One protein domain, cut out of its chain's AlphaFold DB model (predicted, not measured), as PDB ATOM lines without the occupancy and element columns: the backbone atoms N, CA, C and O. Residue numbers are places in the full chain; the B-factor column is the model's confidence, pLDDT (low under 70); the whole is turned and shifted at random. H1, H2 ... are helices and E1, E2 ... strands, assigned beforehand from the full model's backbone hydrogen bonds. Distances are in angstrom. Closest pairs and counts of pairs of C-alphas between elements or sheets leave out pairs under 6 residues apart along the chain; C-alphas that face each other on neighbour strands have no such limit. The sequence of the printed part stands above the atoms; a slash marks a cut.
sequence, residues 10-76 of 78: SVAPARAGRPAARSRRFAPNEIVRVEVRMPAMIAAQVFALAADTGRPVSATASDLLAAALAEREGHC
ATOM      1  N   SER A  10     166.145 163.855 227.175       86.25
ATOM      2  CA  SER A  10     164.901 163.623 227.910       86.25
ATOM      3  C   SER A  10     163.699 164.020 227.058       86.25
ATOM      4  O   SER A  10     163.520 165.186 226.718       86.25
ATOM      5  N   VAL A  11     162.842 163.053 226.742       83.81
ATOM      6  CA  VAL A  11     161.586 163.269 226.021       83.81
ATOM      7  C   VAL A  11     160.439 163.201 227.021       83.81
ATOM      8  O   VAL A  11     160.099 162.128 227.536       83.81
ATOM      9  N   ALA A  12     159.859 164.364 227.316       82.44
ATOM     10  CA  ALA A  12     158.717 164.485 228.210       82.44
ATOM     11  C   ALA A  12     157.474 163.794 227.619       82.44
ATOM     12  O   ALA A  12     157.290 163.769 226.398       82.44
ATOM     13  N   PRO A  13     156.594 163.232 228.461       78.50
ATOM     14  CA  PRO A  13     155.336 162.693 227.982       78.50
ATOM     15  C   PRO A  13     154.470 163.819 227.403       78.50
ATOM     16  O   PRO A  13     154.264 164.853 228.032       78.50
ATOM     17  N   ALA A  14     153.936 163.595 226.207       77.00
ATOM     18  CA  ALA A  14     153.006 164.499 225.541       77.00
ATOM     19  C   ALA A  14     151.652 163.813 225.330       77.00
ATOM     20  O   ALA A  14     151.545 162.584 225.415       77.00
ATOM     21  N   ARG A  15     150.611 164.601 225.026       70.38
ATOM     22  CA  ARG A  15     149.298 164.082 224.610       70.38
ATOM     23  C   ARG A  15     149.427 163.332 223.277       70.38
ATOM     24  O   ARG A  15     149.207 163.886 222.210       70.38
ATOM     25  N   ALA A  16     149.777 162.058 223.362       66.25
ATOM     26  CA  ALA A  16     149.630 161.052 222.321       66.25
ATOM     27  C   ALA A  16     148.505 160.099 222.743       66.25
ATOM     28  O   ALA A  16     148.231 160.010 223.935       66.25
ATOM     29  N   GLY A  17     147.856 159.395 221.805       66.25
ATOM     30  CA  GLY A  17     146.634 158.604 222.059       66.25
ATOM     31  C   GLY A  17     146.599 157.877 223.415       66.25
ATOM     32  O   GLY A  17     145.646 158.048 224.172       66.25
ATOM     33  N   ARG A  18     147.680 157.169 223.773       61.12
ATOM     34  CA  ARG A  18     147.978 156.798 225.164       61.12
ATOM     35  C   ARG A  18     149.330 157.397 225.573       61.12
ATOM     36  O   ARG A  18     150.358 156.873 225.140       61.12
ATOM     37  N   PRO A  19     149.365 158.466 226.386       66.88
ATOM     38  CA  PRO A  19     150.623 159.057 226.822       66.88
ATOM     39  C   PRO A  19     151.415 158.066 227.673       66.88
ATOM     40  O   PRO A  19     150.841 157.320 228.471       66.88
ATOM     41  N   ALA A  20     152.741 158.071 227.538       62.91
ATOM     42  CA  ALA A  20     153.594 157.374 228.492       62.91
ATOM     43  C   ALA A  20     153.460 158.033 229.875       62.91
ATOM     44  O   ALA A  20     153.398 159.254 229.981       62.91
ATOM     45  N   ALA A  21     153.445 157.235 230.944       69.38
ATOM     46  CA  ALA A  21     153.310 157.756 232.307       69.38
ATOM     47  C   ALA A  21     154.565 158.499 232.810       69.38
ATOM     48  O   ALA A  21     154.518 159.142 233.855       69.38
ATOM     49  N   ARG A  22     155.703 158.371 232.116       77.88
ATOM     50  CA  ARG A  22     157.001 158.925 232.527       77.88
ATOM     51  C   ARG A  22     157.793 159.404 231.317       77.88
ATOM     52  O   ARG A  22     157.621 158.873 230.218       77.88
ATOM     53  N   SER A  23     158.685 160.365 231.550       82.19
ATOM     54  CA  SER A  23     159.671 160.805 230.563       82.19
ATOM     55  C   SER A  23     160.552 159.642 230.122       82.19
ATOM     56  O   SER A  23     160.914 158.776 230.924       82.19
ATOM     57  N   ARG A  24     160.902 159.629 228.839       84.94
ATOM     58  CA  ARG A  24     161.809 158.643 228.248       84.94
ATOM     59  C   ARG A  24     163.185 159.279 228.090       84.94
ATOM     60  O   ARG A  24     163.272 160.438 227.703       84.94
ATOM     61  N   ARG A  25     164.243 158.533 228.407       88.19
ATOM     62  CA  ARG A  25     165.633 158.965 228.212       88.19
ATOM     63  C   ARG A  25     166.236 158.164 227.072       88.19
ATOM     64  O   ARG A  25     166.212 156.937 227.140       88.19
ATOM     65  N   PHE A  26     166.764 158.859 226.078       86.06
ATOM     66  CA  PHE A  26     167.355 158.268 224.883       86.06
ATOM     67  C   PHE A  26     168.800 158.726 224.719       86.06
ATOM     68  O   PHE A  26     169.153 159.821 225.162       86.06
ATOM     69  N   ALA A  27     169.639 157.912 224.080       88.31
ATOM     70  CA  ALA A  27     170.931 158.417 223.617       88.31
ATOM     71  C   ALA A  27     170.717 159.463 222.494       88.31
ATOM     72  O   ALA A  27     169.728 159.364 221.769       88.31
ATOM     73  N   PRO A  28     171.619 160.447 222.304       84.62
ATOM     74  CA  PRO A  28     171.418 161.527 221.325       84.62
ATOM     75  C   PRO A  28     171.219 161.057 219.882       84.62
ATOM     76  O   PRO A  28     170.516 161.692 219.106       84.62
ATOM     77  N   ASN A  29     171.837 159.937 219.523       84.19
ATOM     78  CA  ASN A  29     171.756 159.321 218.201       84.19
ATOM     79  C   ASN A  29     170.790 158.125 218.154       84.19
ATOM     80  O   ASN A  29     170.770 157.386 217.169       84.19
ATOM     81  N   GLU A  30     170.021 157.893 219.217       86.88
ATOM     82  CA  GLU A  30     169.031 156.826 219.248       86.88
ATOM     83  C   GLU A  30     167.829 157.196 218.375       86.88
ATOM     84  O   GLU A  30     167.244 158.273 218.498       86.88
ATOM     85  N   ILE A  31     167.439 156.283 217.484       82.94
ATOM     86  CA  ILE A  31     166.309 156.507 216.584       82.94
ATOM     87  C   ILE A  31     165.005 156.316 217.362       82.94
ATOM     88  O   ILE A  31     164.642 155.200 217.743       82.94
ATOM     89  N   VAL A  32     164.260 157.405 217.546       85.06
ATOM     90  CA  VAL A  32     162.942 157.390 218.190       85.06
ATOM     91  C   VAL A  32     161.843 157.422 217.128       85.06
ATOM     92  O   VAL A  32     161.723 158.377 216.367       85.06
ATOM     93  N   ARG A  33     160.988 156.391 217.090       82.50
ATOM     94  CA  ARG A  33     159.801 156.389 216.220       82.50
ATOM     95  C   ARG A  33     158.731 157.324 216.783       82.50
ATOM     96  O   ARG A  33     158.198 157.076 217.865       82.50
ATOM     97  N   VAL A  34     158.383 158.350 216.010       79.69
ATOM     98  CA  VAL A  34     157.263 159.261 216.277       79.69
ATOM     99  C   VAL A  34     156.182 159.013 215.231       79.69
ATOM    100  O   VAL A  34     156.421 159.160 214.035       79.69
ATOM    101  N   GLU A  35     154.991 158.609 215.669       81.69
ATOM    102  CA  GLU A  35     153.845 158.458 214.771       81.69
ATOM    103  C   GLU A  35     153.069 159.771 214.685       81.69
ATOM    104  O   GLU A  35     152.528 160.250 215.682       81.69
ATOM    105  N   VAL A  36     153.004 160.344 213.482       82.56
ATOM    106  CA  VAL A  36     152.313 161.608 213.209       82.56
ATOM    107  C   VAL A  36     151.148 161.350 212.263       82.56
ATOM    108  O   VAL A  36     151.325 160.804 211.175       82.56
ATOM    109  N   ARG A  37     149.946 161.771 212.664       86.19
ATOM    110  CA  ARG A  37     148.794 161.870 211.760       86.19
ATOM    111  C   ARG A  37     148.773 163.278 211.181       86.19
ATOM    112  O   ARG A  37     148.739 164.240 211.943       86.19
ATOM    113  N   MET A  38     148.792 163.398 209.858       89.50
ATOM    114  CA  MET A  38     148.802 164.684 209.154       89.50
ATOM    115  C   MET A  38     147.789 164.694 208.001       89.50
ATOM    116  O   MET A  38     147.415 163.620 207.522       89.50
ATOM    117  N   PRO A  39     147.333 165.875 207.542       96.19
ATOM    118  CA  PRO A  39     146.463 165.978 206.375       96.19
ATOM    119  C   PRO A  39     147.104 165.374 205.121       96.19
ATOM    120  O   PRO A  39     148.307 165.527 204.897       96.19
ATOM    121  N   ALA A  40     146.286 164.757 204.263       97.06
ATOM    122  CA  ALA A  40     146.748 164.106 203.035       97.06
ATOM    123  C   ALA A  40     147.526 165.055 202.107       97.06
ATOM    124  O   ALA A  40     148.512 164.645 201.505       97.06
ATOM    125  N   MET A  41     147.135 166.334 202.050       97.12
ATOM    126  CA  MET A  41     147.830 167.351 201.253       97.12
ATOM    127  C   MET A  41     149.278 167.572 201.703       97.12
ATOM    128  O   MET A  41     150.166 167.693 200.866       97.12
ATOM    129  N   ILE A  42     149.531 167.577 203.014       95.75
ATOM    130  CA  ILE A  42     150.888 167.735 203.552       95.75
ATOM    131  C   ILE A  42     151.705 166.474 203.273       95.75
ATOM    132  O   ILE A  42     152.834 166.566 202.800       95.75
ATOM    133  N   ALA A  43     151.114 165.295 203.488       96.25
ATOM    134  CA  ALA A  43     151.769 164.036 203.149       96.25
ATOM    135  C   ALA A  43     152.163 163.995 201.661       96.25
ATOM    136  O   ALA A  43     153.304 163.677 201.346       96.25
ATOM    137  N   ALA A  44     151.270 164.396 200.752       97.88
ATOM    138  CA  ALA A  44     151.557 164.440 199.320       97.88
ATOM    139  C   ALA A  44     152.768 165.330 198.990       97.88
ATOM    140  O   ALA A  44     153.632 164.916 198.221       97.88
ATOM    141  N   GLN A  45     152.875 166.509 199.611       97.25
ATOM    142  CA  GLN A  45     154.017 167.410 199.417       97.25
ATOM    143  C   GLN A  45     155.335 166.795 199.904       97.25
ATOM    144  O   GLN A  45     156.341 166.864 199.203       97.25
ATOM    145  N   VAL A  46     155.332 166.147 201.074       96.62
ATOM    146  CA  VAL A  46     156.532 165.481 201.608       96.62
ATOM    147  C   VAL A  46     156.979 164.339 200.691       96.62
ATOM    148  O   VAL A  46     158.171 164.195 200.422       96.62
ATOM    149  N   PHE A  47     156.037 163.535 200.192       97.44
ATOM    150  CA  PHE A  47     156.337 162.437 199.272       97.44
ATOM    151  C   PHE A  47     156.862 162.937 197.923       97.44
ATOM    152  O   PHE A  47     157.817 162.358 197.410       97.44
ATOM    153  N   ALA A  48     156.284 164.011 197.378       98.19
ATOM    154  CA  ALA A  48     156.773 164.633 196.150       98.19
ATOM    155  C   ALA A  48     158.223 165.109 196.314       98.19
ATOM    156  O   ALA A  48     159.089 164.708 195.546       98.19
ATOM    157  N   LEU A  49     158.525 165.842 197.392       98.00
ATOM    158  CA  LEU A  49     159.884 166.320 197.658       98.00
ATOM    159  C   LEU A  49     160.893 165.173 197.843       98.00
ATOM    160  O   LEU A  49     162.037 165.251 197.395       98.00
ATOM    161  N   ALA A  50     160.486 164.096 198.517       98.06
ATOM    162  CA  ALA A  50     161.320 162.909 198.680       98.06
ATOM    163  C   ALA A  50     161.627 162.240 197.330       98.06
ATOM    164  O   ALA A  50     162.775 161.866 197.085       98.06
ATOM    165  N   ALA A  51     160.628 162.145 196.447       98.31
ATOM    166  CA  ALA A  51     160.804 161.626 195.095       98.31
ATOM    167  C   ALA A  51     161.748 162.512 194.267       98.31
ATOM    168  O   ALA A  51     162.708 161.996 193.697       98.31
ATOM    169  N   ASP A  52     161.538 163.830 194.281       98.12
ATOM    170  CA  ASP A  52     162.337 164.801 193.524       98.12
ATOM    171  C   ASP A  52     163.815 164.804 193.941       98.12
ATOM    172  O   ASP A  52     164.711 164.975 193.117       98.12
ATOM    173  N   THR A  53     164.087 164.582 195.229       96.31
ATOM    174  CA  THR A  53     165.451 164.562 195.782       96.31
ATOM    175  C   THR A  53     166.084 163.169 195.813       96.31
ATOM    176  O   THR A  53     167.253 163.041 196.176       96.31
ATOM    177  N   GLY A  54     165.338 162.118 195.455       97.56
ATOM    178  CA  GLY A  54     165.800 160.729 195.527       97.56
ATOM    179  C   GLY A  54     166.098 160.249 196.952       97.56
ATOM    180  O   GLY A  54     166.924 159.354 197.146       97.56
ATOM    181  N   ARG A  55     165.467 160.851 197.968       97.50
ATOM    182  CA  ARG A  55     165.720 160.559 199.387       97.50
ATOM    183  C   ARG A  55     164.565 159.783 200.023       97.50
ATOM    184  O   ARG A  55     163.420 159.908 199.593       97.50
ATOM    185  N   PRO A  56     164.815 158.997 201.088       96.50
ATOM    186  CA  PRO A  56     163.741 158.369 201.850       96.50
ATOM    187  C   PRO A  56     162.805 159.408 202.473       96.50
ATOM    188  O   PRO A  56     163.264 160.371 203.086       96.50
ATOM    189  N   VAL A  57     161.495 159.150 202.417       94.50
ATOM    190  CA  VAL A  57     160.451 160.018 202.993       94.50
ATOM    191  C   VAL A  57     160.718 160.356 204.463       94.50
ATOM    192  O   VAL A  57     160.515 161.493 204.877       94.50
ATOM    193  N   SER A  58     161.205 159.398 205.256       91.69
ATOM    194  CA  SER A  58     161.535 159.613 206.670       91.69
ATOM    195  C   SER A  58     162.664 160.624 206.875       91.69
ATOM    196  O   SER A  58     162.567 161.454 207.777       91.69
ATOM    197  N   ALA A  59     163.708 160.579 206.044       92.88
ATOM    198  CA  ALA A  59     164.812 161.532 206.094       92.88
ATOM    199  C   ALA A  59     164.330 162.927 205.681       92.88
ATOM    200  O   ALA A  59     164.537 163.884 206.417       92.88
ATOM    201  N   THR A  60     163.587 163.022 204.574       95.62
ATOM    202  CA  THR A  60     162.997 164.283 204.106       95.62
ATOM    203  C   THR A  60     162.084 164.909 205.162       95.62
ATOM    204  O   THR A  60     162.218 166.087 205.475       95.62
ATOM    205  N   ALA A  61     161.187 164.125 205.765       93.56
ATOM    206  CA  ALA A  61     160.299 164.605 206.821       93.56
ATOM    207  C   ALA A  61     161.061 165.060 208.076       93.56
ATOM    208  O   ALA A  61     160.685 166.058 208.688       93.56
ATOM    209  N   SER A  62     162.124 164.343 208.454       91.69
ATOM    210  CA  SER A  62     162.942 164.697 209.620       91.69
ATOM    211  C   SER A  62     163.689 166.009 209.397       91.69
ATOM    212  O   SER A  62     163.684 166.857 210.283       91.69
ATOM    213  N   ASP A  63     164.256 166.210 208.207       93.62
ATOM    214  CA  ASP A  63     164.984 167.435 207.866       93.62
ATOM    215  C   ASP A  63     164.047 168.646 207.792       93.62
ATOM    216  O   ASP A  63     164.359 169.699 208.346       93.62
ATOM    217  N   LEU A  64     162.869 168.490 207.175       94.75
ATOM    218  CA  LEU A  64     161.843 169.537 207.150       94.75
ATOM    219  C   LEU A  64     161.406 169.929 208.568       94.75
ATOM    220  O   LEU A  64     161.261 171.113 208.869       94.75
ATOM    221  N   LEU A  65     161.215 168.943 209.451       92.88
ATOM    222  CA  LEU A  65     160.851 169.198 210.842       92.88
ATOM    223  C   LEU A  65     161.989 169.886 211.606       92.88
ATOM    224  O   LEU A  65     161.728 170.822 212.357       92.88
ATOM    225  N   ALA A  66     163.235 169.448 211.410       91.81
ATOM    226  CA  ALA A  66     164.405 170.061 212.030       91.81
ATOM    227  C   ALA A  66     164.567 171.526 211.597       91.81
ATOM    228  O   ALA A  66     164.753 172.388 212.452       91.81
ATOM    229  N   ALA A  67     164.413 171.817 210.301       93.44
ATOM    230  CA  ALA A  67     164.446 173.178 209.773       93.44
ATOM    231  C   ALA A  67     163.339 174.051 210.384       93.44
ATOM    232  O   ALA A  67     163.623 175.123 210.911       93.44
ATOM    233  N   ALA A  68     162.096 173.560 210.418       93.31
ATOM    234  CA  ALA A  68     160.978 174.290 211.011       93.31
ATOM    235  C   ALA A  68     161.158 174.543 212.521       93.31
ATOM    236  O   ALA A  68     160.732 175.577 213.037       93.31
ATOM    237  N   LEU A  69     161.773 173.615 213.262       92.75
ATOM    238  CA  LEU A  69     162.092 173.814 214.679       92.75
ATOM    239  C   LEU A  69     163.210 174.843 214.869       92.75
ATOM    240  O   LEU A  69     163.055 175.735 215.702       92.75
ATOM    241  N   ALA A  70     164.274 174.773 214.067       91.06
ATOM    242  CA  ALA A  70     165.363 175.744 214.096       91.06
ATOM    243  C   ALA A  70     164.871 177.161 213.759       91.06
ATOM    244  O   ALA A  70     165.252 178.123 214.420       91.06
ATOM    245  N   GLU A  71     163.967 177.299 212.784       93.31
ATOM    246  CA  GLU A  71     163.314 178.574 212.488       93.31
ATOM    247  C   GLU A  71     162.527 179.085 213.696       93.31
ATOM    248  O   GLU A  71     162.655 180.250 214.061       93.31
ATOM    249  N   ARG A  72     161.748 178.232 214.369       88.50
ATOM    250  CA  ARG A  72     160.984 178.635 215.562       88.50
ATOM    251  C   ARG A  72     161.875 179.090 216.720       88.50
ATOM    252  O   ARG A  72     161.506 180.040 217.404       88.50
ATOM    253  N   GLU A  73     163.012 178.437 216.934       82.25
ATOM    254  CA  GLU A  73     164.010 178.843 217.935       82.25
ATOM    255  C   GLU A  73     164.712 180.148 217.533       82.25
ATOM    256  O   GLU A  73     164.924 181.023 218.365       82.25
ATOM    257  N   GLY A  74     164.993 180.351 216.243       71.25
ATOM    258  CA  GLY A  74     165.521 181.622 215.738       71.25
ATOM    259  C   GLY A  74     164.549 182.800 215.898       71.25
ATOM    260  O   GLY A  74     164.982 183.937 216.065       71.25
ATOM    261  N   HIS A  75     163.239 182.537 215.901       58.75
ATOM    262  CA  HIS A  75     162.195 183.552 216.083       58.75
ATOM    263  C   HIS A  75     161.876 183.873 217.554       58.75
ATOM    264  O   HIS A  75     161.137 184.821 217.803       58.75
ATOM    265  N   CYS A  76     162.415 183.147 218.546       49.72
ATOM    266  CA  CYS A  76     162.157 183.443 219.963       49.72
ATOM    267  C   CYS A  76     163.053 184.553 220.553       49.72
ATOM    268  O   CYS A  76     163.192 184.654 221.770       49.72
TER     269      CYS A  76
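What this domain is: This is residues 10 to 76 of the 78 residues of the protein "Putative MscS mechanosensitive ion channel" of Tetrasphaera australiensis Ben110 (UniProt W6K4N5). A loop of chain, residues 10 to 26, is closed by its two ends, and a long link leads from it to two helices, H1 and H2, that meet as an L. The outer part of H2, from residue 65 on, sticks out. The 67 printed residues hold E1, H1 and H2 in that order, mostly helix. The whole is loose, radius of gyration of the C-alphas 14.3 A, spanning 39 by 29 by 24 A.

How they stand to each other: Residues 10 to 11 pair antiparallel with residues 24 to 25 of E1, residues 24 to 26, which pairs with no named strand. H1, residues 40 to 53, touches H2, residues 57 to 74, through residues 46 to 50 and 57 to 61 alone; the closest C-alphas, of Ala 50 and Val 57, are 5.3 A apart. Their lines are about perpendicular, 75 degrees. E1 is apart from both. In H1 and H2 every O i to N i+4 pair is within hydrogen-bond range.

Where its parts are: E1 is 6.5 A long, from C-alpha 24 at (161.809, 158.643, 228.248). H1 measures 20.1 A. H2 measures 25.6 A, ending at C-alpha 74, (165.521, 181.622, 215.738).

The domain as a whole: The C-alphas farthest apart, of Ala 21 and Asp 52, are 40.4 A apart. The printed part has no cut. The link E1 to H1 is long, H1 to H2 tight. Residues 16 to 21 and 75 to 76 have pLDDT under 70.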